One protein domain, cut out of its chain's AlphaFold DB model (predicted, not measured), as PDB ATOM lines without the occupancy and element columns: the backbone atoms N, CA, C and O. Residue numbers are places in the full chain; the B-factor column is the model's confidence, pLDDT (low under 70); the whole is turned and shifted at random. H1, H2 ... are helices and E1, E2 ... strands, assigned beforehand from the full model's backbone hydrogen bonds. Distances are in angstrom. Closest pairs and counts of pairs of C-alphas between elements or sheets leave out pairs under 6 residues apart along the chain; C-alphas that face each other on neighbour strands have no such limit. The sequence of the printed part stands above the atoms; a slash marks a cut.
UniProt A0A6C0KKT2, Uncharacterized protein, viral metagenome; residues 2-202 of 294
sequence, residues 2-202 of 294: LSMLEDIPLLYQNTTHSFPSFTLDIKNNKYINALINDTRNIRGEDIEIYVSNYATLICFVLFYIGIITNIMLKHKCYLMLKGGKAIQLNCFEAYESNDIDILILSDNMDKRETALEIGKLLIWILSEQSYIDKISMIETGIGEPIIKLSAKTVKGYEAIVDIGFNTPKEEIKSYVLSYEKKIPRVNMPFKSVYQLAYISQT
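Overview. This is residues 2 to 202 of the 294 residues of an uncharacterized protein of viral metagenome (UniProt A0A6C0KKT2). A strongly twisted five-stranded sheet has two long helices, H4 and H6, over one face; H2 crosses H4 away from the sheet, with short H1 at its end. H3 lies near the hairpin E4 and E5, H5 is beside the strands, H7 is off the sheet, and the tail, residues 177 to 202, has no named element. The printed part has 201 residues, with named elements in the order H1 H2 H3 H4 E1 H5 E2 H6 E3 E4 E5 H7. The mixed sheet runs E1 E2 E5 E4 E3; the class is mixed, helices and strands. The whole is compact, with a radius of gyration of the C-alphas of 16.9 A, spanning 53 by 39 by 33 A.

Arrangement. H1, residues 2 to 5, and H2, residues 8 to 18, only just touch, with 3 pairs of C-alphas within 8 A, only at the corner. H4, residues 44 to 74, is the hub; its residues 52 to 63 touch H2 at a steep tilt of 52 degrees, the closest C-alphas, Tyr 12 and Thr 56, being 5.2 A apart. H3, residues 30 to 36, makes a helical hairpin with H4, the closest C-alphas, Ile 36 and Ile 47, being 6.3 A apart. E1, residues 78 to 82, is antiparallel to E2, residues 100 to 105, with N 80 and O 103 2.8 A apart. H5, residues 83 to 90, stands at the sheet's level. H6, residues 111 to 127, is on the same face as H4, at a height over the sheet of 8.3 A. H4 and H6 only just touch, with 3 pairs of C-alphas within 8 A, the closest Val 61 and Leu 122, 7.3 A. E3, residues 135 to 140, E4, residues 146 to 153, and E5, residues 156 to 164, form a meander, each the antiparallel neighbour of the one before, with N 138 and O 148 3.0 A and N 149 and O 161 2.8 A apart. E2 and E5 are parallel, N 102 and O 162 being 2.9 A apart. H7, residues 170 to 176, is not on the sheet. Every O i to N i+4 pair is within hydrogen-bond range in H2, H3, H5 and H6, against 23 of 27 in H4 and 1 of 3 in H7, where 3 of 4 O i to N i+3 pairs are.

Along the chain. H1 begins at C-alpha 2 (31.901, 5.436, 54.136). H4 is 47.6 A long, H6 24.0 A and E5 22.2 A. H7 ends at C-alpha 176 (60.712, 12.942, 30.877).

Size, cuts and confidence. The printed part has no cut; the link H2 to H3 is long. Mean pLDDT of the printed part is 72.8, with 82 residues under 70, among them 174 to 195.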
ATOM      1  N   LEU A   2      31.444   6.197  52.950       39.97
ATOM      2  CA  LEU A   2      31.901   5.436  54.136       39.97
ATOM      3  C   LEU A   2      31.451   3.958  54.139       39.97
ATOM      4  O   LEU A   2      32.272   3.077  54.325       39.97
ATOM      5  N   SER A   3      30.203   3.658  53.769       42.12
ATOM      6  CA  SER A   3      29.727   2.265  53.658       42.12
ATOM      7  C   SER A   3      30.410   1.418  52.568       42.12
ATOM      8  O   SER A   3      30.387   0.200  52.649       42.12
ATOM      9  N   MET A   4      31.001   2.039  51.536       50.44
ATOM     10  CA  MET A   4      31.815   1.337  50.524       50.44
ATOM     11  C   MET A   4      33.257   1.125  50.991       50.44
ATOM     12  O   MET A   4      33.947   0.275  50.446       50.44
ATOM     13  N   LEU A   5      33.714   1.935  51.946       52.19
ATOM     14  CA  LEU A   5      35.040   1.836  52.547       52.19
ATOM     15  C   LEU A   5      35.111   0.676  53.551       52.19
ATOM     16  O   LEU A   5      36.176   0.147  53.815       52.19
ATOM     17  N   GLU A   6      33.972   0.232  54.073       58.81
ATOM     18  CA  GLU A   6      33.904  -0.891  55.016       58.81
ATOM     19  C   GLU A   6      33.631  -2.249  54.330       58.81
ATOM     20  O   GLU A   6      33.778  -3.293  54.961       58.81
ATOM     21  N   ASP A   7      33.279  -2.255  53.036       67.19
ATOM     22  CA  ASP A   7      32.954  -3.457  52.251       67.19
ATOM     23  C   ASP A   7      34.061  -3.759  51.221       67.19
ATOM     24  O   ASP A   7      34.053  -3.267  50.089       67.19
ATOM     25  N   ILE A   8      35.041  -4.575  51.629       64.25
ATOM     26  CA  ILE A   8      36.209  -4.940  50.809       64.25
ATOM     27  C   ILE A   8      35.807  -5.646  49.505       64.25
ATOM     28  O   ILE A   8      36.324  -5.246  48.461       64.25
ATOM     29  N   PRO A   9      34.910  -6.655  49.491       68.69
ATOM     30  CA  PRO A   9      34.445  -7.255  48.240       68.69
ATOM     31  C   PRO A   9      33.844  -6.234  47.270       68.69
ATOM     32  O   PRO A   9      34.179  -6.244  46.084       68.69
ATOM     33  N   LEU A  10      33.003  -5.321  47.764       68.94
ATOM     34  CA  LEU A  10      32.405  -4.273  46.940       68.94
ATOM     35  C   LEU A  10      33.459  -3.280  46.443       68.94
ATOM     36  O   LEU A  10      33.407  -2.836  45.291       68.94
ATOM     37  N   LEU A  11      34.438  -2.934  47.279       67.94
ATOM     38  CA  LEU A  11      35.538  -2.065  46.887       67.94
ATOM     39  C   LEU A  11      36.439  -2.734  45.846       67.94
ATOM     40  O   LEU A  11      36.775  -2.105  44.842       67.94
ATOM     41  N   TYR A  12      36.770  -4.011  46.024       68.69
ATOM     42  CA  TYR A  12      37.517  -4.811  45.058       68.69
ATOM     43  C   TYR A  12      36.768  -4.913  43.728       68.69
ATOM     44  O   TYR A  12      37.353  -4.692  42.671       68.69
ATOM     45  N   GLN A  13      35.458  -5.160  43.756       70.44
ATOM     46  CA  GLN A  13      34.639  -5.233  42.550       70.44
ATOM     47  C   GLN A  13      34.613  -3.890  41.807       70.44
ATOM     48  O   GLN A  13      34.832  -3.847  40.595       70.44
ATOM     49  N   ASN A  14      34.396  -2.785  42.524       69.38
ATOM     50  CA  ASN A  14      34.349  -1.446  41.934       69.38
ATOM     51  C   ASN A  14      35.710  -0.991  41.406       69.38
ATOM     52  O   ASN A  14      35.793  -0.378  40.338       69.38
ATOM     53  N   THR A  15      36.785  -1.306  42.126       67.38
ATOM     54  CA  THR A  15      38.147  -0.988  41.697       67.38
ATOM     55  C   THR A  15      38.568  -1.856  40.514       67.38
ATOM     56  O   THR A  15      39.013  -1.312  39.514       67.38
ATOM     57  N   THR A  16      38.316  -3.165  40.526       66.94
ATOM     58  CA  THR A  16      38.582  -4.057  39.379       66.94
ATOM     59  C   THR A  16      37.784  -3.646  38.141       66.94
ATOM     60  O   THR A  16      38.317  -3.628  37.035       66.94
ATOM     61  N   HIS A  17      36.525  -3.231  38.311       67.75
ATOM     62  CA  HIS A  17      35.723  -2.684  37.214       67.75
ATOM     63  C   HIS A  17      36.300  -1.374  36.657       67.75
ATOM     64  O   HIS A  17      36.226  -1.120  35.455       67.75
ATOM     65  N   SER A  18      36.874  -0.546  37.530       64.81
ATOM     66  CA  SER A  18      37.492   0.736  37.169       64.81
ATOM     67  C   SER A  18      38.913   0.587  36.613       64.81
ATOM     68  O   SER A  18      39.400   1.496  35.945       64.81
ATOM     69  N   PHE A  19      39.573  -0.546  36.874       66.75
ATOM     70  CA  PHE A  19      40.942  -0.848  36.469       66.75
ATOM     71  C   PHE A  19      41.063  -2.269  35.884       66.75
ATOM     72  O   PHE A  19      41.815  -3.091  36.408       66.75
ATOM     73  N   PRO A  20      40.375  -2.586  34.772       60.94
ATOM     74  CA  PRO A  20      40.347  -3.949  34.231       60.94
ATOM     75  C   PRO A  20      41.713  -4.437  33.718       60.94
ATOM     76  O   PRO A  20      41.925  -5.636  33.578       60.94
ATOM     77  N   SER A  21      42.642  -3.519  33.432       60.56
ATOM     78  CA  SER A  21      44.021  -3.822  33.034       60.56
ATOM     79  C   SER A  21      45.001  -3.858  34.212       60.56
ATOM     80  O   SER A  21      46.202  -4.027  33.999       60.56
ATOM     81  N   PHE A  22      44.530  -3.654  35.446       69.75
ATOM     82  CA  PHE A  22      45.385  -3.742  36.618       69.75
ATOM     83  C   PHE A  22      45.701  -5.199  36.925       69.75
ATOM     84  O   PHE A  22      44.833  -6.005  37.245       69.75
ATOM     85  N   THR A  23      46.985  -5.506  36.875       71.44
ATOM     86  CA  THR A  23      47.547  -6.786  37.282       71.44
ATOM     87  C   THR A  23      48.659  -6.559  38.297       71.44
ATOM     88  O   THR A  23      49.554  -5.722  38.118       71.44
ATOM     89  N   LEU A  24      48.565  -7.292  39.401       76.19
ATOM     90  CA  LEU A  24      49.554  -7.306  40.465       76.19
ATOM     91  C   LEU A  24      50.578  -8.407  40.185       76.19
ATOM     92  O   LEU A  24      50.202  -9.505  39.785       76.19
ATOM     93  N   ASP A  25      51.862  -8.138  40.417       74.81
ATOM     94  CA  ASP A  25      52.915  -9.127  40.162       74.81
ATOM     95  C   ASP A  25      53.017 -10.110  41.319       74.81
ATOM     96  O   ASP A  25      53.897 -10.001  42.162       74.81
ATOM     97  N   ILE A  26      52.134 -11.095  41.387       71.06
ATOM     98  CA  ILE A  26      52.100 -12.036  42.515       71.06
ATOM     99  C   ILE A  26      53.431 -12.806  42.651       71.06
ATOM    100  O   ILE A  26      53.845 -13.121  43.764       71.06
ATOM    101  N   LYS A  27      54.140 -13.061  41.541       66.56
ATOM    102  CA  LYS A  27      55.339 -13.919  41.502       66.56
ATOM    103  C   LYS A  27      56.614 -13.241  41.989       66.56
ATOM    104  O   LYS A  27      57.453 -13.910  42.584       66.56
ATOM    105  N   ASN A  28      56.805 -11.951  41.717       63.19
ATOM    106  CA  ASN A  28      58.013 -11.215  42.117       63.19
ATOM    107  C   ASN A  28      57.725 -10.091  43.114       63.19
ATOM    108  O   ASN A  28      58.641  -9.360  43.506       63.19
ATOM    109  N   ASN A  29      56.472  -9.929  43.539       65.31
ATOM    110  CA  ASN A  29      56.129  -8.995  44.593       65.31
ATOM    111  C   ASN A  29      56.761  -9.461  45.908       65.31
ATOM    112  O   ASN A  29      56.433 -10.518  46.442       65.31
ATOM    113  N   LYS A  30      57.696  -8.655  46.424       63.81
ATOM    114  CA  LYS A  30      58.405  -8.936  47.675       63.81
ATOM    115  C   LYS A  30      57.451  -9.070  48.854       63.81
ATOM    116  O   LYS A  30      57.683  -9.944  49.676       63.81
ATOM    117  N   TYR A  31      56.392  -8.264  48.899       62.72
ATOM    118  CA  TYR A  31      55.345  -8.330  49.913       62.72
ATOM    119  C   TYR A  31      54.567  -9.645  49.827       62.72
ATOM    120  O   TYR A  31      54.489 -10.374  50.811       62.72
ATOM    121  N   ILE A  32      54.087 -10.018  48.642       64.88
ATOM    122  CA  ILE A  32      53.362 -11.279  48.440       64.88
ATOM    123  C   ILE A  32      54.264 -12.476  48.730       64.88
ATOM    124  O   ILE A  32      53.902 -13.343  49.513       64.88
ATOM    125  N   ASN A  33      55.475 -12.507  48.182       65.06
ATOM    126  CA  ASN A  33      56.432 -13.579  48.449       65.06
ATOM    127  C   ASN A  33      56.860 -13.616  49.919       65.06
ATOM    128  O   ASN A  33      57.191 -14.677  50.441       65.06
ATOM    129  N   ALA A  34      56.891 -12.474  50.604       62.94
ATOM    130  CA  ALA A  34      57.153 -12.422  52.032       62.94
ATOM    131  C   ALA A  34      56.013 -13.026  52.851       62.94
ATOM    132  O   ALA A  34      56.316 -13.745  53.797       62.94
ATOM    133  N   LEU A  35      54.762 -12.762  52.471       60.50
ATOM    134  CA  LEU A  35      53.556 -13.298  53.104       60.50
ATOM    135  C   LEU A  35      53.372 -14.795  52.820       60.50
ATOM    136  O   LEU A  35      53.208 -15.569  53.755       60.50
ATOM    137  N   ILE A  36      53.464 -15.215  51.552       59.66
ATOM    138  CA  ILE A  36      53.300 -16.615  51.116       59.66
ATOM    139  C   ILE A  36      54.299 -17.537  51.820       59.66
ATOM    140  O   ILE A  36      53.970 -18.666  52.175       59.66
ATOM    141  N   ASN A  37      55.526 -17.058  52.029       56.09
ATOM    142  CA  ASN A  37      56.585 -17.849  52.646       56.09
ATOM    143  C   ASN A  37      56.650 -17.704  54.178       56.09
ATOM    144  O   ASN A  37      57.528 -18.311  54.792       56.09
ATOM    145  N   ASP A  38      55.766 -16.921  54.811       59.62
ATOM    146  CA  ASP A  38      55.687 -16.805  56.275       59.62
ATOM    147  C   ASP A  38      54.541 -17.650  56.848       59.62
ATOM    148  O   ASP A  38      53.552 -17.154  57.390       59.62
ATOM    149  N   THR A  39      54.716 -18.971  56.775       57.12
ATOM    150  CA  THR A  39      53.771 -19.978  57.294       57.12
ATOM    151  C   THR A  39      53.570 -19.927  58.813       57.12
ATOM    152  O   THR A  39      52.729 -20.644  59.349       57.12
ATOM    153  N   ARG A  40      54.344 -19.099  59.530       61.22
ATOM    154  CA  ARG A  40      54.252 -18.935  60.988       61.22
ATOM    155  C   ARG A  40      53.132 -17.989  61.414       61.22
ATOM    156  O   ARG A  40      52.657 -18.118  62.536       61.22
ATOM    157  N   ASN A  41      52.733 -17.059  60.546       57.03
ATOM    158  CA  ASN A  41      51.779 -15.994  60.876       57.03
ATOM    159  C   ASN A  41      50.508 -16.022  60.019       57.03
ATOM    160  O   ASN A  41      49.495 -15.461  60.429       57.03
ATOM    161  N   ILE A  42      50.549 -16.656  58.845       63.56
ATOM    162  CA  ILE A  42      49.441 -16.662  57.887       63.56
ATOM    163  C   ILE A  42      49.159 -18.103  57.482       63.56
ATOM    164  O   ILE A  42      50.065 -18.835  57.071       63.56
ATOM    165  N   ARG A  43      47.901 -18.529  57.618       65.56
ATOM    166  CA  ARG A  43      47.483 -19.847  57.138       65.56
ATOM    167  C   ARG A  43      47.437 -19.814  55.617       65.56
ATOM    168  O   ARG A  43      47.100 -18.792  55.029       65.56
ATOM    169  N   GLY A  44      47.735 -20.938  54.969       66.44
ATOM    170  CA  GLY A  44      47.736 -21.013  53.502       66.44
ATOM    171  C   GLY A  44      46.414 -20.565  52.861       66.44
ATOM    172  O   GLY A  44      46.434 -19.958  51.798       66.44
ATOM    173  N   GLU A  45      45.291 -20.798  53.544       69.56
ATOM    174  CA  GLU A  45      43.940 -20.371  53.146       69.56
ATOM    175  C   GLU A  45      43.734 -18.844  53.148       69.56
ATOM    176  O   GLU A  45      42.927 -18.334  52.375       69.56
ATOM    177  N   ASP A  46      44.505 -18.097  53.943       70.88
ATOM    178  CA  ASP A  46      44.369 -16.642  54.070       70.88
ATOM    179  C   ASP A  46      45.191 -15.879  53.013       70.88
ATOM    180  O   ASP A  46      44.980 -14.685  52.797       70.88
ATOM    181  N   ILE A  47      46.132 -16.543  52.330       71.50
ATOM    182  CA  ILE A  47      47.046 -15.922  51.355       71.50
ATOM    183  C   ILE A  47      46.278 -15.183  50.251       71.50
ATOM    184  O   ILE A  47      46.626 -14.050  49.910       71.50
ATOM    185  N   GLU A  48      45.235 -15.801  49.697       73.75
ATOM    186  CA  GLU A  48      44.432 -15.198  48.625       73.75
ATOM    187  C   GLU A  48      43.731 -13.917  49.094       73.75
ATOM    188  O   GLU A  48      43.676 -12.931  48.355       73.75
ATOM    189  N   ILE A  49      43.282 -13.892  50.352       73.19
ATOM    190  CA  ILE A  49      42.659 -12.721  50.977       73.19
ATOM    191  C   ILE A  49      43.682 -11.583  51.085       73.19
ATOM    192  O   ILE A  49      43.394 -10.457  50.682       73.19
ATOM    193  N   TYR A  50      44.908 -11.861  51.539       71.06
ATOM    194  CA  TYR A  50      45.967 -10.845  51.626       71.06
ATOM    195  C   TYR A  50      46.361 -10.270  50.260       71.06
ATOM    196  O   TYR A  50      46.541  -9.054  50.129       71.06
ATOM    197  N   VAL A  51      46.486 -11.122  49.239       74.75
ATOM    198  CA  VAL A  51      46.794 -10.689  47.866       74.75
ATOM    199  C   VAL A  51      45.676  -9.796  47.324       74.75
ATOM    200  O   VAL A  51      45.959  -8.723  46.785       74.75
ATOM    201  N   SER A  52      44.415 -10.195  47.519       75.38
ATOM    202  CA  SER A  52      43.239  -9.416  47.115       75.38
ATOM    203  C   SER A  52      43.173  -8.058  47.824       75.38
ATOM    204  O   SER A  52      42.973  -7.023  47.182       75.38
ATOM    205  N   ASN A  53      43.442  -8.020  49.133       74.50
ATOM    206  CA  ASN A  53      43.453  -6.784  49.916       74.50
ATOM    207  C   ASN A  53      44.539  -5.812  49.433       74.50
ATOM    208  O   ASN A  53      44.289  -4.613  49.316       74.50
ATOM    209  N   TYR A  54      45.729  -6.312  49.091       76.38
ATOM    210  CA  TYR A  54      46.814  -5.471  48.575       76.38
ATOM    211  C   TYR A  54      46.545  -4.959  47.155       76.38
ATOM    212  O   TYR A  54      46.824  -3.799  46.850       76.38
ATOM    213  N   ALA A  55      45.948  -5.781  46.290       76.94
ATOM    214  CA  ALA A  55      45.476  -5.323  44.983       76.94
ATOM    215  C   ALA A  55      44.421  -4.214  45.135       76.94
ATOM    216  O   ALA A  55      44.537  -3.156  44.512       76.94
ATOM    217  N   THR A  56      43.444  -4.427  46.023       76.19
ATOM    218  CA  THR A  56      42.400  -3.448  46.357       76.19
ATOM    219  C   THR A  56      43.010  -2.136  46.838       76.19
ATOM    220  O   THR A  56      42.628  -1.076  46.351       76.19
ATOM    221  N   LEU A  57      44.001  -2.202  47.732       78.94
ATOM    222  CA  LEU A  57      44.723  -1.044  48.252       78.94
ATOM    223  C   LEU A  57      45.336  -0.192  47.137       78.94
ATOM    224  O   LEU A  57      45.091   1.011  47.074       78.94
ATOM    225  N   ILE A  58      46.098  -0.797  46.226       80.50
ATOM    226  CA  ILE A  58      46.753  -0.052  45.142       80.50
ATOM    227  C   ILE A  58      45.712   0.577  44.210       80.50
ATOM    228  O   ILE A  58      45.829   1.751  43.857       80.50
ATOM    229  N   CYS A  59      44.678  -0.170  43.818       79.12
ATOM    230  CA  CYS A  59      43.631   0.366  42.951       79.12
ATOM    231  C   CYS A  59      42.846   1.499  43.622       79.12
ATOM    232  O   CYS A  59      42.510   2.495  42.986       79.12
ATOM    233  N   PHE A  60      42.579   1.370  44.917       79.38
ATOM    234  CA  PHE A  60      41.924   2.397  45.708       79.38
ATOM    235  C   PHE A  60      42.758   3.681  45.770       79.38
ATOM    236  O   PHE A  60      42.246   4.772  45.524       79.38
ATOM    237  N   VAL A  61      44.067   3.555  45.988       84.81
ATOM    238  CA  VAL A  61      44.993   4.689  45.937       84.81
ATOM    239  C   VAL A  61      45.008   5.336  44.548       84.81
ATOM    240  O   VAL A  61      44.898   6.556  44.448       84.81
ATOM    241  N   LEU A  62      45.061   4.549  43.466       81.88
ATOM    242  CA  LEU A  62      44.972   5.073  42.095       81.88
ATOM    243  C   LEU A  62      43.663   5.832  41.839       81.88
ATOM    244  O   LEU A  62      43.670   6.839  41.130       81.88
ATOM    245  N   PHE A  63      42.547   5.377  42.412       80.19
ATOM    246  CA  PHE A  63      41.258   6.054  42.293       80.19
ATOM    247  C   PHE A  63      41.285   7.441  42.949       80.19
ATOM    248  O   PHE A  63      40.900   8.426  42.316       80.19
ATOM    249  N   TYR A  64      41.810   7.548  44.173       83.19
ATOM    250  CA  TYR A  64      41.944   8.844  44.846       83.19
ATOM    251  C   TYR A  64      42.952   9.761  44.171       83.19
ATOM    252  O   TYR A  64      42.678  10.951  44.029       83.19
ATOM    253  N   ILE A  65      44.064   9.217  43.673       86.25
ATOM    254  CA  ILE A  65      44.971   9.973  42.808       86.25
ATOM    255  C   ILE A  65      44.192  10.513  41.599       86.25
ATOM    256  O   ILE A  65      44.329  11.686  41.277       86.25
ATOM    257  N   GLY A  66      43.309   9.722  40.983       79.94
ATOM    258  CA  GLY A  66      42.447  10.186  39.892       79.94
ATOM    259  C   GLY A  66      41.522  11.343  40.278       79.94
ATOM    260  O   GLY A  66      41.397  12.310  39.529       79.94
ATOM    261  N   ILE A  67      40.910  11.310  41.463       81.19
ATOM    262  CA  ILE A  67      40.111  12.443  41.967       81.19
ATOM    263  C   ILE A  67      40.990  13.692  42.124       81.19
ATOM    264  O   ILE A  67      40.635  14.766  41.634       81.19
ATOM    265  N   ILE A  68      42.149  13.539  42.767       86.44
ATOM    266  CA  ILE A  68      43.090  14.630  43.041       86.44
ATOM    267  C   ILE A  68      43.581  15.260  41.728       86.44
ATOM    268  O   ILE A  68      43.580  16.487  41.599       86.44
ATOM    269  N   THR A  69      43.932  14.461  40.714       83.31
ATOM    270  CA  THR A  69      44.474  14.996  39.457       83.31
ATOM    271  C   THR A  69      43.464  15.818  38.667       83.31
ATOM    272  O   THR A  69      43.848  16.824  38.072       83.31
ATOM    273  N   ASN A  70      42.170  15.488  38.713       79.94
ATOM    274  CA  ASN A  70      41.130  16.321  38.092       79.94
ATOM    275  C   ASN A  70      41.039  17.722  38.710       79.94
ATOM    276  O   ASN A  70      40.735  18.690  38.011       79.94
ATOM    277  N   ILE A  71      41.302  17.845  40.014       81.56
ATOM    278  CA  ILE A  71      41.352  19.140  40.697       81.56
ATOM    279  C   ILE A  71      42.640  19.871  40.304       81.56
ATOM    280  O   ILE A  71      42.577  21.022  39.873       81.56
ATOM    281  N   MET A  72      43.790  19.191  40.368       84.75
ATOM    282  CA  MET A  72      45.100  19.756  40.012       84.75
ATOM    283  C   MET A  72      45.126  20.342  38.592       84.75
ATOM    284  O   MET A  72      45.673  21.430  38.386       84.75
ATOM    285  N   LEU A  73      44.476  19.678  37.626       80.44
ATOM    286  CA  LEU A  73      44.386  20.142  36.239       80.44
ATOM    287  C   LEU A  73      43.809  21.560  36.120       80.44
ATOM    288  O   LEU A  73      44.295  22.349  35.307       80.44
ATOM    289  N   LYS A  74      42.816  21.914  36.948       80.62
ATOM    290  CA  LYS A  74      42.207  23.259  36.954       80.62
ATOM    291  C   LYS A  74      43.208  24.349  37.345       80.62
ATOM    292  O   LYS A  74      43.044  25.500  36.954       80.62
ATOM    293  N   HIS A  75      44.264  23.974  38.062       82.62
ATOM    294  CA  HIS A  75      45.318  24.863  38.546       82.62
ATOM    295  C   HIS A  75      46.624  24.746  37.744       82.62
ATOM    296  O   HIS A  75      47.661  25.244  38.180       82.62
ATOM    297  N   LYS A  76      46.598  24.110  36.558       81.44
ATOM    298  CA  LYS A  76      47.797  23.838  35.736       81.44
ATOM    299  C   LYS A  76      48.886  23.073  36.507       81.44
ATOM    300  O   LYS A  76      50.076  23.221  36.228       81.44
ATOM    301  N   CYS A  77      48.465  22.260  37.469       84.56
ATOM    302  CA  CYS A  77      49.304  21.311  38.174       84.56
ATOM    303  C   CYS A  77      49.025  19.928  37.584       84.56
ATOM    304  O   CYS A  77      47.873  19.531  37.407       84.56
ATOM    305  N   TYR A  78      50.076  19.210  37.216       83.75
ATOM    306  CA  TYR A  78      49.968  17.939  36.518       83.75
ATOM    307  C   TYR A  78      50.650  16.853  37.326       83.75
ATOM    308  O   TYR A  78      51.698  17.068  37.934       83.75
ATOM    309  N   LEU A  79      50.071  15.663  37.275       86.62
ATOM    310  CA  LEU A  79      50.719  14.459  37.747       86.62
ATOM    311  C   LEU A  79      51.363  13.756  36.563       86.62
ATOM    312  O   LEU A  79      50.739  13.586  35.516       86.62
ATOM    313  N   MET A  80      52.602  13.324  36.738       85.62
ATOM    314  CA  MET A  80      53.266  12.421  35.821       85.62
ATOM    315  C   MET A  80      53.387  11.040  36.452       85.62
ATOM    316  O   MET A  80      53.875  10.918  37.569       85.62
ATOM    317  N   LEU A  81      52.983  10.006  35.721       85.69
ATOM    318  CA  LEU A  81      53.193   8.621  36.123       85.69
ATOM    319  C   LEU A  81      54.537   8.122  35.582       85.69
ATOM    320  O   LEU A  81      54.831   8.293  34.391       85.69
ATOM    321  N   LYS A  82      55.329   7.487  36.450       84.25
ATOM    322  CA  LYS A  82      56.653   6.917  36.161       84.25
ATOM    323  C   LYS A  82      56.681   5.408  36.445       84.25
ATOM    324  O   LYS A  82      55.670   4.790  36.784       84.25
ATOM    325  N   GLY A  83      57.857   4.812  36.253       85.56
ATOM    326  CA  GLY A  83      58.156   3.469  36.739       85.56
ATOM    327  C   GLY A  83      57.310   2.372  36.098       85.56
ATOM    328  O   GLY A  83      56.925   2.453  34.930       85.56
ATOM    329  N   GLY A  84      57.055   1.311  36.864       86.25
ATOM    330  CA  GLY A  84      56.347   0.129  36.370       86.25
ATOM    331  C   GLY A  84      54.888   0.408  36.006       86.25
ATOM    332  O   GLY A  84      54.405  -0.094  34.990       86.25
ATOM    333  N   LYS A  85      54.200   1.262  36.774       85.44
ATOM    334  CA  LYS A  85      52.807   1.638  36.481       85.44
ATOM    335  C   LYS A  85      52.661   2.447  35.213       85.44
ATOM    336  O   LYS A  85      51.693   2.248  34.486       85.44
ATOM    337  N   ALA A  86      53.627   3.305  34.896       84.88
ATOM    338  CA  ALA A  86      53.623   3.999  33.618       84.88
ATOM    339  C   ALA A  86      53.699   3.019  32.439       84.88
ATOM    340  O   ALA A  86      52.986   3.203  31.457       84.88
ATOM    341  N   ILE A  87      54.497   1.952  32.546       86.69
ATOM    342  CA  ILE A  87      54.553   0.897  31.524       86.69
ATOM    343  C   ILE A  87      53.207   0.168  31.451       86.69
ATOM    344  O   ILE A  87      52.628   0.088  30.371       86.69
ATOM    345  N   GLN A  88      52.673  -0.279  32.594       85.00
ATOM    346  CA  GLN A  88      51.390  -0.993  32.674       85.00
ATOM    347  C   GLN A  88      50.217  -0.210  32.068       85.00
ATOM    348  O   GLN A  88      49.331  -0.809  31.471       85.00
ATOM    349  N   LEU A  89      50.186   1.119  32.209       78.88
ATOM    350  CA  LEU A  89      49.097   1.932  31.656       78.88
ATOM    351  C   LEU A  89      49.334   2.416  30.216       78.88
ATOM    352  O   LEU A  89      48.374   2.811  29.556       78.88
ATOM    353  N   ASN A  90      50.577   2.423  29.719       78.38
ATOM    354  CA  ASN A  90      50.865   2.772  28.319       78.38
ATOM    355  C   ASN A  90      50.913   1.554  27.389       78.38
ATOM    356  O   ASN A  90      50.828   1.729  26.173       78.38
ATOM    357  N   CYS A  91      51.064   0.347  27.934       78.94
ATOM    358  CA  CYS A  91      51.182  -0.889  27.178       78.94
ATOM    359  C   CYS A  91      50.041  -1.841  27.527       78.94
ATOM    360  O   CYS A  91      49.857  -2.191  28.683       78.94
ATOM    361  N   PHE A  92      49.283  -2.263  26.513       63.28
ATOM    362  CA  PHE A  92      48.120  -3.146  26.679       63.28
ATOM    363  C   PHE A  92      48.487  -4.600  27.011       63.28
ATOM    364  O   PHE A  92      47.622  -5.370  27.421       63.28
ATOM    365  N   GLU A  93      49.749  -4.994  26.823       67.38
ATOM    366  CA  GLU A  93      50.237  -6.294  27.283       67.38
ATOM    367  C   GLU A  93      50.325  -6.334  28.814       67.38
ATOM    368  O   GLU A  93      50.551  -5.313  29.461       67.38
ATOM    369  N   ALA A  94      50.188  -7.527  29.402       64.12
ATOM    370  CA  ALA A  94      50.266  -7.714  30.847       64.12
ATOM    371  C   ALA A  94      51.674  -7.375  31.378       64.12
ATOM    372  O   ALA A  94      52.565  -8.224  31.427       64.12
ATOM    373  N   TYR A  95      51.873  -6.121  31.784       78.56
ATOM    374  CA  TYR A  95      53.004  -5.689  32.592       78.56
ATOM    375  C   TYR A  95      52.529  -5.471  34.021       78.56
ATOM    376  O   TYR A  95      51.690  -4.615  34.282       78.56
ATOM    377  N   GLU A  96      53.066  -6.242  34.952       80.12
ATOM    378  CA  GLU A  96      52.648  -6.192  36.348       80.12
ATOM    379  C   GLU A  96      53.566  -5.254  37.147       80.12
ATOM    380  O   GLU A  96      54.783  -5.217  36.946       80.12
ATOM    381  N   SER A  97      52.991  -4.492  38.075       81.88
ATOM    382  CA  SER A  97      53.727  -3.566  38.946       81.88
ATOM    383  C   SER A  97      53.038  -3.472  40.309       81.88
ATOM    384  O   SER A  97      51.821  -3.643  40.405       81.88
ATOM    385  N   ASN A  98      53.821  -3.238  41.364       78.12
ATOM    386  CA  ASN A  98      53.397  -3.411  42.761       78.12
ATOM    387  C   ASN A  98      53.329  -2.110  43.568       78.12
ATOM    388  O   ASN A  98      52.856  -2.128  44.700       78.12
ATOM    389  N   ASP A  99      53.828  -1.027  42.996       82.38
ATOM    390  CA  ASP A  99      54.032   0.297  43.568       82.38
ATOM    391  C   ASP A  99      53.520   1.355  42.584       82.38
ATOM    392  O   ASP A  99      53.231   1.046  41.431       82.38
ATOM    393  N   ILE A 100      53.347   2.592  43.037       88.19
ATOM    394  CA  ILE A 100      52.880   3.719  42.232       88.19
ATOM    395  C   ILE A 100      53.936   4.823  42.301       88.19
ATOM    396  O   ILE A 100      54.050   5.511  43.310       88.19
ATOM    397  N   ASP A 101      54.669   5.033  41.210       88.69
ATOM    398  CA  ASP A 101      55.646   6.119  41.105       88.69
ATOM    399  C   ASP A 101      55.024   7.336  40.413       88.69
ATOM    400  O   ASP A 101      54.711   7.284  39.216       88.69
ATOM    401  N   ILE A 102      54.875   8.448  41.128       90.00
ATOM    402  CA  ILE A 102      54.346   9.698  40.570       90.00
ATOM    403  C   ILE A 102      55.306  10.867  40.756       90.00
ATOM    404  O   ILE A 102      56.137  10.895  41.659       90.00
ATOM    405  N   LEU A 103      55.179  11.857  39.880       89.00
ATOM    406  CA  LEU A 103      55.929  13.101  39.931       89.00
ATOM    407  C   LEU A 103      54.990  14.299  39.762       89.00
ATOM    408  O   LEU A 103      54.207  14.349  38.810       89.00
ATOM    409  N   ILE A 104      55.094  15.280  40.658       88.25
ATOM    410  CA  ILE A 104      54.327  16.528  40.588       88.25
ATOM    411  C   ILE A 104      55.012  17.515  39.638       88.25
ATOM    412  O   ILE A 104      56.179  17.876  39.805       88.25
ATOM    413  N   LEU A 105      54.264  17.988  38.642       83.31
ATOM    414  CA  LEU A 105      54.708  18.950  37.639       83.31
ATOM    415  C   LEU A 105      53.842  20.212  37.707       83.31
ATOM    416  O   LEU A 105      52.703  20.222  37.244       83.31
ATOM    417  N   SER A 106      54.393  21.301  38.236       82.56
ATOM    418  CA  SER A 106      53.719  22.601  38.303       82.56
ATOM    419  C   SER A 106      54.715  23.750  38.190       82.56
ATOM    420  O   SER A 106      55.812  23.660  38.732       82.56
ATOM    421  N   ASP A 107      54.317  24.825  37.514       77.56
ATOM    422  CA  ASP A 107      55.062  26.094  37.494       77.56
ATOM    423  C   ASP A 107      54.466  27.114  38.479       77.56
ATOM    424  O   ASP A 107      55.108  28.101  38.817       77.56
ATOM    425  N   ASN A 108      53.238  26.866  38.952       80.50
ATOM    426  CA  ASN A 108      52.443  27.826  39.726       80.50
ATOM    427  C   ASN A 108      52.219  27.401  41.183       80.50
ATOM    428  O   ASN A 108      51.567  28.122  41.932       80.50
ATOM    429  N   MET A 109      52.677  26.211  41.570       82.94
ATOM    430  CA  MET A 109      52.489  25.662  42.914       82.94
ATOM    431  C   MET A 109      53.810  25.128  43.445       82.94
ATOM    432  O   MET A 109      54.610  24.578  42.681       82.94
ATOM    433  N   ASP A 110      53.999  25.231  44.759       88.56
ATOM    434  CA  ASP A 110      55.084  24.538  45.439       88.56
ATOM    435  C   ASP A 110      54.859  23.024  45.311       88.56
ATOM    436  O   ASP A 110      53.903  22.453  45.844       88.56
ATOM    437  N   LYS A 111      55.733  22.368  44.543       88.00
ATOM    438  CA  LYS A 111      55.642  20.932  44.252       88.00
ATOM    439  C   LYS A 111      55.840  20.094  45.511       88.00
ATOM    440  O   LYS A 111      55.218  19.041  45.621       88.00
ATOM    441  N   ARG A 112      56.701  20.543  46.432       89.44
ATOM    442  CA  ARG A 112      57.016  19.839  47.678       89.44
ATOM    443  C   ARG A 112      55.828  19.890  48.619       89.44
ATOM    444  O   ARG A 112      55.396  18.847  49.098       89.44
ATOM    445  N   GLU A 113      55.268  21.078  48.823       89.94
ATOM    446  CA  GLU A 113      54.054  21.243  49.625       89.94
ATOM    447  C   GLU A 113      52.884  20.467  49.009       89.94
ATOM    448  O   GLU A 113      52.207  19.714  49.701       89.94
ATOM    449  N   THR A 114      52.712  20.541  47.685       89.62
ATOM    450  CA  THR A 114      51.675  19.776  46.976       89.62
ATOM    451  C   THR A 114      51.833  18.272  47.196       89.62
ATOM    452  O   THR A 114      50.860  17.594  47.516       89.62
ATOM    453  N   ALA A 115      53.047  17.736  47.044       91.06
ATOM    454  CA  ALA A 115      53.307  16.326  47.310       91.06
ATOM    455  C   ALA A 115      52.970  15.959  48.762       91.06
ATOM    456  O   ALA A 115      52.372  14.907  48.997       91.06
ATOM    457  N   LEU A 116      53.320  16.824  49.722       90.44
ATOM    458  CA  LEU A 116      53.084  16.600  51.148       90.44
ATOM    459  C   LEU A 116      51.600  16.561  51.482       90.44
ATOM    460  O   LEU A 116      51.161  15.649  52.179       90.44
ATOM    461  N   GLU A 117      50.821  17.496  50.953       90.50
ATOM    462  CA  GLU A 117      49.377  17.526  51.170       90.50
ATOM    463  C   GLU A 117      48.671  16.348  50.489       90.50
ATOM    464  O   GLU A 117      47.777  15.747  51.085       90.50
ATOM    465  N   ILE A 118      49.120  15.929  49.299       90.44
ATOM    466  CA  ILE A 118      48.635  14.689  48.669       90.44
ATOM    467  C   ILE A 118      48.946  13.482  49.561       90.44
ATOM    468  O   ILE A 118      48.067  12.657  49.801       90.44
ATOM    469  N   GLY A 119      50.172  13.384  50.085       90.00
ATOM    470  CA  GLY A 119      50.576  12.300  50.978       90.00
ATOM    471  C   GLY A 119      49.747  12.249  52.265       90.00
ATOM    472  O   GLY A 119      49.228  11.191  52.616       90.00
ATOM    473  N   LYS A 120      49.546  13.395  52.929       88.69
ATOM    474  CA  LYS A 120      48.695  13.516  54.126       88.69
ATOM    475  C   LYS A 120      47.246  13.124  53.843       88.69
ATOM    476  O   LYS A 120      46.660  12.381  54.626       88.69
ATOM    477  N   LEU A 121      46.683  13.594  52.729       88.19
ATOM    478  CA  LEU A 121      45.316  13.270  52.324       88.19
ATOM    479  C   LEU A 121      45.156  11.766  52.083       88.19
ATOM    480  O   LEU A 121      44.205  11.167  52.580       88.19
ATOM    481  N   LEU A 122      46.100  11.149  51.367       88.31
ATOM    482  CA  LEU A 122      46.100   9.707  51.135       88.31
ATOM    483  C   LEU A 122      46.209   8.928  52.449       88.31
ATOM    484  O   LEU A 122      45.426   8.007  52.645       88.31
ATOM    485  N   ILE A 123      47.101   9.304  53.375       85.75
ATOM    486  CA  ILE A 123      47.148   8.666  54.704       85.75
ATOM    487  C   ILE A 123      45.805   8.784  55.406       85.75
ATOM    488  O   ILE A 123      45.320   7.779  55.905       85.75
ATOM    489  N   TRP A 124      45.223   9.983  55.449       83.38
ATOM    490  CA  TRP A 124      43.964  10.215  56.148       83.38
ATOM    491  C   TRP A 124      42.847   9.328  55.588       83.38
ATOM    492  O   TRP A 124      42.194   8.615  56.338       83.38
ATOM    493  N   ILE A 125      42.690   9.275  54.263       79.69
ATOM    494  CA  ILE A 125      41.708   8.398  53.607       79.69
ATOM    495  C   ILE A 125      41.953   6.927  53.960       79.69
ATOM    496  O   ILE A 125      41.014   6.171  54.220       79.69
ATOM    497  N   LEU A 126      43.218   6.507  53.930       79.31
ATOM    498  CA  LEU A 126      43.586   5.118  54.148       79.31
ATOM    499  C   LEU A 126      43.528   4.719  55.634       79.31
ATOM    500  O   LEU A 126      43.286   3.552  55.921       79.31
ATOM    501  N   SER A 127      43.697   5.655  56.576       77.81
ATOM    502  CA  SER A 127      43.572   5.396  58.017       77.81
ATOM    503  C   SER A 127      42.133   5.156  58.462       77.81
ATOM    504  O   SER A 127      41.918   4.519  59.487       77.81
ATOM    505  N   GLU A 128      41.158   5.617  57.678       74.81
ATOM    506  CA  GLU A 128      39.742   5.298  57.890       74.81
ATOM    507  C   GLU A 128      39.388   3.865  57.434       74.81
ATOM    508  O   GLU A 128      38.261   3.420  57.630       74.81
ATOM    509  N   GLN A 129      40.319   3.125  56.812       68.25
ATOM    510  CA  GLN A 129      40.094   1.742  56.379       68.25
ATOM    511  C   GLN A 129      40.575   0.759  57.453       68.25
ATOM    512  O   GLN A 129      41.768   0.656  57.733       68.25
ATOM    513  N   SER A 130      39.659  -0.027  58.017       60.59
ATOM    514  CA  SER A 130      39.941  -0.962  59.122       60.59
ATOM    515  C   SER A 130      40.852  -2.146  58.764       60.59
ATOM    516  O   SER A 130      41.332  -2.839  59.659       60.59
ATOM    517  N   TYR A 131      41.097  -2.391  57.476       62.28
ATOM    518  CA  TYR A 131      41.786  -3.581  56.965       62.28
ATOM    519  C   TYR A 131      43.165  -3.299  56.354       62.28
ATOM    520  O   TYR A 131      43.817  -4.229  55.876       62.28
ATOM    521  N   ILE A 132      43.620  -2.041  56.343       61.84
ATOM    522  CA  ILE A 132      44.985  -1.714  55.926       61.84
ATOM    523  C   ILE A 132      45.838  -1.544  57.180       61.84
ATOM    524  O   ILE A 132      45.632  -0.633  57.981       61.84
ATOM    525  N   ASP A 133      46.815  -2.433  57.347       59.25
ATOM    526  CA  ASP A 133      47.782  -2.346  58.435       59.25
ATOM    527  C   ASP A 133      48.533  -1.010  58.404       59.25
ATOM    528  O   ASP A 133      48.876  -0.501  57.336       59.25
ATOM    529  N   LYS A 134      48.818  -0.478  59.603       69.31
ATOM    530  CA  LYS A 134      49.549   0.776  59.889       69.31
ATOM    531  C   LYS A 134      50.292   1.345  58.674       69.31
ATOM    532  O   LYS A 134      51.353   0.846  58.297       69.31
ATOM    533  N   ILE A 135      49.756   2.416  58.104       71.88
ATOM    534  CA  ILE A 135      50.384   3.135  56.996       71.88
ATOM    535  C   ILE A 135      51.280   4.221  57.569       71.88
ATOM    536  O   ILE A 135      50.935   4.883  58.546       71.88
ATOM    537  N   SER A 136      52.444   4.398  56.958       77.94
ATOM    538  CA  SER A 136      53.376   5.461  57.313       77.94
ATOM    539  C   SER A 136      53.711   6.312  56.101       77.94
ATOM    540  O   SER A 136      53.669   5.840  54.963       77.94
ATOM    541  N   MET A 137      54.051   7.568  56.372       83.19
ATOM    542  CA  MET A 137      54.622   8.474  55.392       83.19
ATOM    543  C   MET A 137      55.963   8.972  55.887       83.19
ATOM    544  O   MET A 137      56.086   9.409  57.031       83.19
ATOM    545  N   ILE A 138      56.953   8.910  55.007       81.62
ATOM    546  CA  ILE A 138      58.295   9.408  55.271       81.62
ATOM    547  C   ILE A 138      58.675  10.330  54.120       81.62
ATOM    548  O   ILE A 138      58.548   9.969  52.950       81.62
ATOM    549  N   GLU A 139      59.151  11.522  54.459       77.31
ATOM    550  CA  GLU A 139      59.853  12.375  53.512       77.31
ATOM    551  C   GLU A 139      61.337  11.998  53.530       77.31
ATOM    552  O   GLU A 139      61.980  12.019  54.582       77.31
ATOM    553  N   THR A 140      61.893  11.644  52.374       73.50
ATOM    554  CA  THR A 140      63.319  11.319  52.251       73.50
ATOM    555  C   THR A 140      64.014  12.409  51.455       73.50
ATOM    556  O   THR A 140      63.654  12.634  50.308       73.50
ATOM    557  N   GLY A 141      65.006  13.089  52.039       57.47
ATOM    558  CA  GLY A 141      65.700  14.217  51.396       57.47
ATOM    559  C   GLY A 141      67.013  13.877  50.677       57.47
ATOM    560  O   GLY A 141      67.579  14.747  50.021       57.47
ATOM    561  N   ILE A 142      67.528  12.649  50.804       56.25
ATOM    562  CA  ILE A 142      68.840  12.254  50.264       56.25
ATOM    563  C   ILE A 142      68.649  11.565  48.902       56.25
ATOM    564  O   ILE A 142      67.949  10.560  48.806       56.25
ATOM    565  N   GLY A 143      69.286  12.094  47.850       58.53
ATOM    566  CA  GLY A 143      69.296  11.518  46.497       58.53
ATOM    567  C   GLY A 143      68.164  12.020  45.596       58.53
ATOM    568  O   GLY A 143      68.415  12.783  44.664       58.53
ATOM    569  N   GLU A 144      66.925  11.616  45.879       61.88
ATOM    570  CA  GLU A 144      65.713  12.092  45.197       61.88
ATOM    571  C   GLU A 144      64.663  12.456  46.249       61.88
ATOM    572  O   GLU A 144      64.221  11.570  46.984       61.88
ATOM    573  N   PRO A 145      64.269  13.737  46.375       76.06
ATOM    574  CA  PRO A 145      63.313  14.111  47.390       76.06
ATOM    575  C   PRO A 145      61.916  13.654  46.979       76.06
ATOM    576  O   PRO A 145      61.346  14.093  45.970       76.06
ATOM    577  N   ILE A 146      61.422  12.702  47.763       85.88
ATOM    578  CA  ILE A 146      60.170  11.990  47.554       85.88
ATOM    579  C   ILE A 146      59.406  11.905  48.870       85.88
ATOM    580  O   ILE A 146      59.983  11.934  49.963       85.88
ATOM    581  N   ILE A 147      58.096  11.757  48.744       88.25
ATOM    582  CA  ILE A 147      57.219  11.369  49.840       88.25
ATOM    583  C   ILE A 147      56.822   9.926  49.612       88.25
ATOM    584  O   ILE A 147      56.196   9.603  48.604       88.25
ATOM    585  N   LYS A 148      57.220   9.069  50.546       90.06
ATOM    586  CA  LYS A 148      56.980   7.634  50.483       90.06
ATOM    587  C   LYS A 148      55.815   7.263  51.368       90.06
ATOM    588  O   LYS A 148      55.865   7.541  52.563       90.06
ATOM    589  N   LEU A 149      54.803   6.619  50.797       89.06
ATOM    590  CA  LEU A 149      53.721   5.988  51.541       89.06
ATOM    591  C   LEU A 149      53.971   4.489  51.565       89.06
ATOM    592  O   LEU A 149      54.124   3.860  50.516       89.06
ATOM    593  N   SER A 150      53.995   3.915  52.762       84.06
ATOM    594  CA  SER A 150      54.279   2.497  52.952       84.06
ATOM    595  C   SER A 150      53.250   1.837  53.855       84.06
ATOM    596  O   SER A 150      52.936   2.373  54.919       84.06
ATOM    597  N   ALA A 151      52.773   0.654  53.468       78.38
ATOM    598  CA  ALA A 151      51.988  -0.195  54.362       78.38
ATOM    599  C   ALA A 151      52.915  -1.058  55.208       78.38
ATOM    600  O   ALA A 151      53.959  -1.528  54.740       78.38
ATOM    601  N   LYS A 152      52.516  -1.279  56.460       73.12
ATOM    602  CA  LYS A 152      53.153  -2.276  57.306       73.12
ATOM    603  C   LYS A 152      52.811  -3.675  56.796       73.12
ATOM    604  O   LYS A 152      51.694  -3.974  56.402       73.12
ATOM    605  N   THR A 153      53.816  -4.529  56.843       65.19
ATOM    606  CA  THR A 153      53.796  -5.916  56.392       65.19
ATOM    607  C   THR A 153      54.439  -6.789  57.464       65.19
ATOM    608  O   THR A 153      55.091  -6.284  58.387       65.19
ATOM    609  N   VAL A 154      54.339  -8.111  57.322       58.47
ATOM    610  CA  VAL A 154      55.022  -9.069  58.209       58.47
ATOM    611  C   VAL A 154      56.549  -8.905  58.242       58.47
ATOM    612  O   VAL A 154      57.166  -9.212  59.259       58.47
ATOM    613  N   LYS A 155      57.179  -8.386  57.174       58.91
ATOM    614  CA  LYS A 155      58.644  -8.199  57.090       58.91
ATOM    615  C   LYS A 155      59.118  -6.755  57.283       58.91
ATOM    616  O   LYS A 155      60.320  -6.513  57.234       58.91
ATOM    617  N   GLY A 156      58.214  -5.803  57.517       70.12
ATOM    618  CA  GLY A 156      58.552  -4.382  57.642       70.12
ATOM    619  C   GLY A 156      57.601  -3.482  56.861       70.12
ATOM    620  O   GLY A 156      56.465  -3.864  56.611       70.12
ATOM    621  N   TYR A 157      58.046  -2.288  56.483       74.50
ATOM    622  CA  TYR A 157      57.264  -1.365  55.657       74.50
ATOM    623  C   TYR A 157      57.622  -1.530  54.179       74.50
ATOM    624  O   TYR A 157      58.800  -1.510  53.831       74.50
ATOM    625  N   GLU A 158      56.613  -1.665  53.322       74.31
ATOM    626  CA  GLU A 158      56.777  -1.762  51.866       74.31
ATOM    627  C   GLU A 158      56.134  -0.552  51.189       74.31
ATOM    628  O   GLU A 158      55.039  -0.125  51.567       74.31
ATOM    629  N   ALA A 159      56.826   0.024  50.206       80.56
ATOM    630  CA  ALA A 159      56.357   1.209  49.496       80.56
ATOM    631  C   ALA A 159      55.156   0.881  48.596       80.56
ATOM    632  O   ALA A 159      55.193  -0.068  47.816       80.56
ATOM    633  N   ILE A 160      54.109   1.696  48.708       84.50
ATOM    634  CA  ILE A 160      52.909   1.651  47.864       84.50
ATOM    635  C   ILE A 160      52.924   2.814  46.881       84.50
ATOM    636  O   ILE A 160      52.577   2.632  45.717       84.50
ATOM    637  N   VAL A 161      53.305   4.005  47.349       90.38
ATOM    638  CA  VAL A 161      53.356   5.219  46.532       90.38
ATOM    639  C   VAL A 161      54.633   5.982  46.816       90.38
ATOM    640  O   VAL A 161      54.915   6.295  47.973       90.38
ATOM    641  N   ASP A 162      55.313   6.371  45.747       91.31
ATOM    642  CA  ASP A 162      56.426   7.306  45.772       91.31
ATOM    643  C   ASP A 162      55.981   8.590  45.056       91.31
ATOM    644  O   ASP A 162      55.664   8.581  43.865       91.31
ATOM    645  N   ILE A 163      55.926   9.707  45.787       91.88
ATOM    646  CA  ILE A 163      55.535  11.021  45.262       91.88
ATOM    647  C   ILE A 163      56.771  11.906  45.151       91.88
ATOM    648  O   ILE A 163      57.199  12.536  46.118       91.88
ATOM    649  N   GLY A 164      57.349  11.968  43.957       89.75
ATOM    650  CA  GLY A 164      58.434  12.886  43.650       89.75
ATOM    651  C   GLY A 164      57.941  14.314  43.440       89.75
ATOM    652  O   GLY A 164      56.895  14.554  42.833       89.75
ATOM    653  N   PHE A 165      58.736  15.280  43.890       86.00
ATOM    654  CA  PHE A 165      58.436  16.707  43.727       86.00
ATOM    655  C   PHE A 165      59.602  17.536  43.179       86.00
ATOM    656  O   PHE A 165      59.457  18.738  42.952       86.00
ATOM    657  N   ASN A 166      60.736  16.898  42.888       78.00
ATOM    658  CA  ASN A 166      61.836  17.533  42.176       78.00
ATOM    659  C   ASN A 166      61.785  17.281  40.674       78.00
ATOM    660  O   ASN A 166      61.311  16.257  40.188       78.00
ATOM    661  N   THR A 167      62.351  18.223  39.928       66.75
ATOM    662  CA  THR A 167      62.654  18.021  38.511       66.75
ATOM    663  C   THR A 167      63.550  16.781  38.366       66.75
ATOM    664  O   THR A 167      64.468  16.627  39.175       66.75
ATOM    665  N   PRO A 168      63.326  15.907  37.364       67.06
ATOM    666  CA  PRO A 168      64.201  14.762  37.121       67.06
ATOM    667  C   PRO A 168      65.668  15.190  37.014       67.06
ATOM    668  O   PRO A 168      65.944  16.331  36.628       67.06
ATOM    669  N   LYS A 169      66.606  14.282  37.315       70.38
ATOM    670  CA  LYS A 169      68.046  14.543  37.137       70.38
ATOM    671  C   LYS A 169      68.315  15.028  35.711       70.38
ATOM    672  O   LYS A 169      67.687  14.536  34.774       70.38
ATOM    673  N   GLU A 170      69.238  15.977  35.548       66.19
ATOM    674  CA  GLU A 170      69.532  16.625  34.256       66.19
ATOM    675  C   GLU A 170      69.740  15.601  33.130       66.19
ATOM    676  O   GLU A 170      69.142  15.690  32.058       66.19
ATOM    677  N   GLU A 171      70.483  14.540  33.441       67.69
ATOM    678  CA  GLU A 171      70.775  13.421  32.548       67.69
ATOM    679  C   GLU A 171      69.528  12.706  31.987       67.69
ATOM    680  O   GLU A 171      69.571  12.243  30.847       67.69
ATOM    681  N   ILE A 172      68.401  12.682  32.709       68.88
ATOM    682  CA  ILE A 172      67.148  12.025  32.286       68.88
ATOM    683  C   ILE A 172      66.020  13.000  31.921       68.88
ATOM    684  O   ILE A 172      64.983  12.559  31.420       68.88
ATOM    685  N   LYS A 173      66.192  14.318  32.117       70.50
ATOM    686  CA  LYS A 173      65.148  15.321  31.814       70.50
ATOM    687  C   LYS A 173      64.640  15.221  30.376       70.50
ATOM    688  O   LYS A 173      63.433  15.288  30.149       70.50
ATOM    689  N   SER A 174      65.541  14.973  29.421       64.44
ATOM    690  CA  SER A 174      65.212  14.814  27.996       64.44
ATOM    691  C   SER A 174      64.260  13.648  27.708       64.44
ATOM    692  O   SER A 174      63.544  13.682  26.712       64.44
ATOM    693  N   TYR A 175      64.224  12.627  28.569       65.12
ATOM    694  CA  TYR A 175      63.312  11.487  28.439       65.12
ATOM    695  C   TYR A 175      61.978  11.715  29.152       65.12
ATOM    696  O   TYR A 175      61.031  10.965  28.933       65.12
ATOM    697  N   VAL A 176      61.886  12.716  30.028       62.94
ATOM    698  CA  VAL A 176      60.712  12.942  30.877       62.94
ATOM    699  C   VAL A 176      59.721  13.924  30.251       62.94
ATOM    700  O   VAL A 176      58.530  13.708  30.440       62.94
ATOM    701  N   LEU A 177      60.182  14.920  29.475       57.38
ATOM    702  CA  LEU A 177      59.467  15.674  28.418       57.38
ATOM    703  C   LEU A 177      60.162  17.024  28.163       57.38
ATOM    704  O   LEU A 177      60.616  17.679  29.102       57.38
ATOM    705  N   SER A 178      60.135  17.496  26.911       44.22
ATOM    706  CA  SER A 178      60.195  18.933  26.624       44.22
ATOM    707  C   SER A 178      58.853  19.562  27.016       44.22
ATOM    708  O   SER A 178      57.781  19.074  26.658       44.22
ATOM    709  N   TYR A 179      58.908  20.634  27.804       43.09
ATOM    710  CA  TYR A 179      57.760  21.283  28.456       43.09
ATOM    711  C   TYR A 179      56.642  21.757  27.501       43.09
ATOM    712  O   TYR A 179      55.535  22.056  27.948       43.09
ATOM    713  N   GLU A 180      56.907  21.821  26.197       40.28
ATOM    714  CA  GLU A 180      56.142  22.611  25.228       40.28
ATOM    715  C   GLU A 180      54.894  21.920  24.650       40.28
ATOM    716  O   GLU A 180      54.092  22.573  23.987       40.28
ATOM    717  N   LYS A 181      54.673  20.621  24.902       45.81
ATOM    718  CA  LYS A 181      53.513  19.877  24.358       45.81
ATOM    719  C   LYS A 181      52.751  19.081  25.422       45.81
ATOM    720  O   LYS A 181      52.454  17.902  25.227       45.81
ATOM    721  N   LYS A 182      52.431  19.711  26.562       53.31
ATOM    722  CA  LYS A 182      51.577  19.131  27.619       53.31
ATOM    723  C   LYS A 182      50.139  18.926  27.114       53.31
ATOM    724  O   LYS A 182      49.255  19.721  27.409       53.31
ATOM    725  N   ILE A 183      49.885  17.848  26.380       53.00
ATOM    726  CA  ILE A 183      48.534  17.296  26.249       53.00
ATOM    727  C   ILE A 183      48.460  16.178  27.290       53.00
ATOM    728  O   ILE A 183      49.042  15.115  27.049       53.00
ATOM    729  N   PRO A 184      47.855  16.405  28.475       54.31
ATOM    730  CA  PRO A 184      47.668  15.329  29.435       54.31
ATOM    731  C   PRO A 184      46.962  14.178  28.727       54.31
ATOM    732  O   PRO A 184      45.939  14.374  28.063       54.31
ATOM    733  N   ARG A 185      47.533  12.976  28.832       57.16
ATOM    734  CA  ARG A 185      46.832  11.785  28.380       57.16
ATOM    735  C   ARG A 185      45.739  11.551  29.403       57.16
ATOM    736  O   ARG A 185      45.981  11.068  30.506       57.16
ATOM    737  N   VAL A 186      44.521  11.914  29.032       51.56
ATOM    738  CA  VAL A 186      43.333  11.401  29.701       51.56
ATOM    739  C   VAL A 186      43.183   9.968  29.216       51.56
ATOM    740  O   VAL A 186      42.452   9.682  28.270       51.56
ATOM    741  N   ASN A 187      43.961   9.062  29.802       49.47
ATOM    742  CA  ASN A 187      43.655   7.657  29.641       49.47
ATOM    743  C   ASN A 187      42.395   7.412  30.466       49.47
ATOM    744  O   ASN A 187      42.368   7.674  31.667       49.47
ATOM    745  N   MET A 188      41.339   6.958  29.794       41.84
ATOM    746  CA  MET A 188      40.133   6.457  30.438       41.84
ATOM    747  C   MET A 188      40.267   4.941  30.626       41.84
ATOM    748  O   MET A 188      39.839   4.194  29.751       41.84
ATOM    749  N   PRO A 189      40.815   4.439  31.745       39.94
ATOM    750  CA  PRO A 189      40.444   3.109  32.209       39.94
ATOM    751  C   PRO A 189      39.073   3.132  32.918       39.94
ATOM    752  O   PRO A 189      38.462   2.087  33.106       39.94
ATOM    753  N   PHE A 190      38.543   4.315  33.258       43.34
ATOM    754  CA  PHE A 190      37.335   4.462  34.067       43.34
ATOM    755  C   PHE A 190      36.064   4.454  33.219       43.34
ATOM    756  O   PHE A 190      35.803   5.392  32.471       43.34
ATOM    757  N   LYS A 191      35.175   3.491  33.472       49.78
ATOM    758  CA  LYS A 191      33.725   3.688  33.282       49.78
ATOM    759  C   LYS A 191      33.114   4.507  34.438       49.78
ATOM    760  O   LYS A 191      31.967   4.297  34.812       49.78
ATOM    761  N   SER A 192      33.895   5.401  35.050       54.12
ATOM    762  CA  SER A 192      33.507   6.234  36.194       54.12
ATOM    763  C   SER A 192      33.626   7.717  35.833       54.12
ATOM    764  O   SER A 192      34.358   8.075  34.910       54.12
ATOM    765  N   VAL A 193      32.929   8.583  36.574       57.84
ATOM    766  CA  VAL A 193      32.970  10.048  36.387       57.84
ATOM    767  C   VAL A 193      34.371  10.622  36.654       57.84
ATOM    768  O   VAL A 193      34.717  11.671  36.116       57.84
ATOM    769  N   TYR A 194      35.195   9.939  37.454       58.44
ATOM    770  CA  TYR A 194      36.515  10.420  37.857       58.44
ATOM    771  C   TYR A 194      37.608   9.766  37.009       58.44
ATOM    772  O   TYR A 194      37.778   8.548  37.022       58.44
ATOM    773  N   GLN A 195      38.337  10.593  36.256       69.81
ATOM    774  CA  GLN A 195      39.370  10.169  35.309       69.81
ATOM    775  C   GLN A 195      40.772  10.346  35.905       69.81
ATOM    776  O   GLN A 195      41.124  11.440  36.324       69.81
ATOM    777  N   LEU A 196      41.630   9.330  35.889       76.06
ATOM    778  CA  LEU A 196      43.058   9.507  36.172       76.06
ATOM    779  C   LEU A 196      43.688  10.300  35.030       76.06
ATOM    780  O   LEU A 196      44.083   9.750  34.004       76.06
ATOM    781  N   ALA A 197      43.781  11.609  35.224       77.81
ATOM    782  CA  ALA A 197      44.536  12.477  34.348       77.81
ATOM    783  C   ALA A 197      46.015  12.420  34.724       77.81
ATOM    784  O   ALA A 197      46.387  12.747  35.852       77.81
ATOM    785  N   TYR A 198      46.860  12.020  33.778       81.94
ATOM    786  CA  TYR A 198      48.300  12.009  33.985       81.94
ATOM    787  C   TYR A 198      49.062  12.319  32.701       81.94
ATOM    788  O   TYR A 198      48.575  12.211  31.574       81.94
ATOM    789  N   ILE A 199      50.308  12.719  32.892       80.31
ATOM    790  CA  ILE A 199      51.321  12.786  31.855       80.31
ATOM    791  C   ILE A 199      52.180  11.530  31.981       80.31
ATOM    792  O   ILE A 199      52.442  11.041  33.078       80.31
ATOM    793  N   SER A 200      52.628  10.982  30.863       79.88
ATOM    794  CA  SER A 200      53.600   9.898  30.883       79.88
ATOM    795  C   SER A 200      54.577  10.053  29.734       79.88
ATOM    796  O   SER A 200      54.281  10.717  28.738       79.88
ATOM    797  N   GLN A 201      55.747   9.445  29.894       80.50
ATOM    798  CA  GLN A 201      56.753   9.378  28.845       80.50
ATOM    799  C   GLN A 201      56.186   8.629  27.638       80.50
ATOM    800  O   GLN A 201      55.319   7.761  27.762       80.50
ATOM    801  N   THR A 202      56.692   8.939  26.449       82.69
ATOM    802  CA  THR A 202      56.440   8.071  25.298       82.69
ATOM    803  C   THR A 202      57.138   6.728  25.518       82.69
ATOM    804  O   THR A 202      58.151   6.656  26.213       82.69
TER     805      THR A 202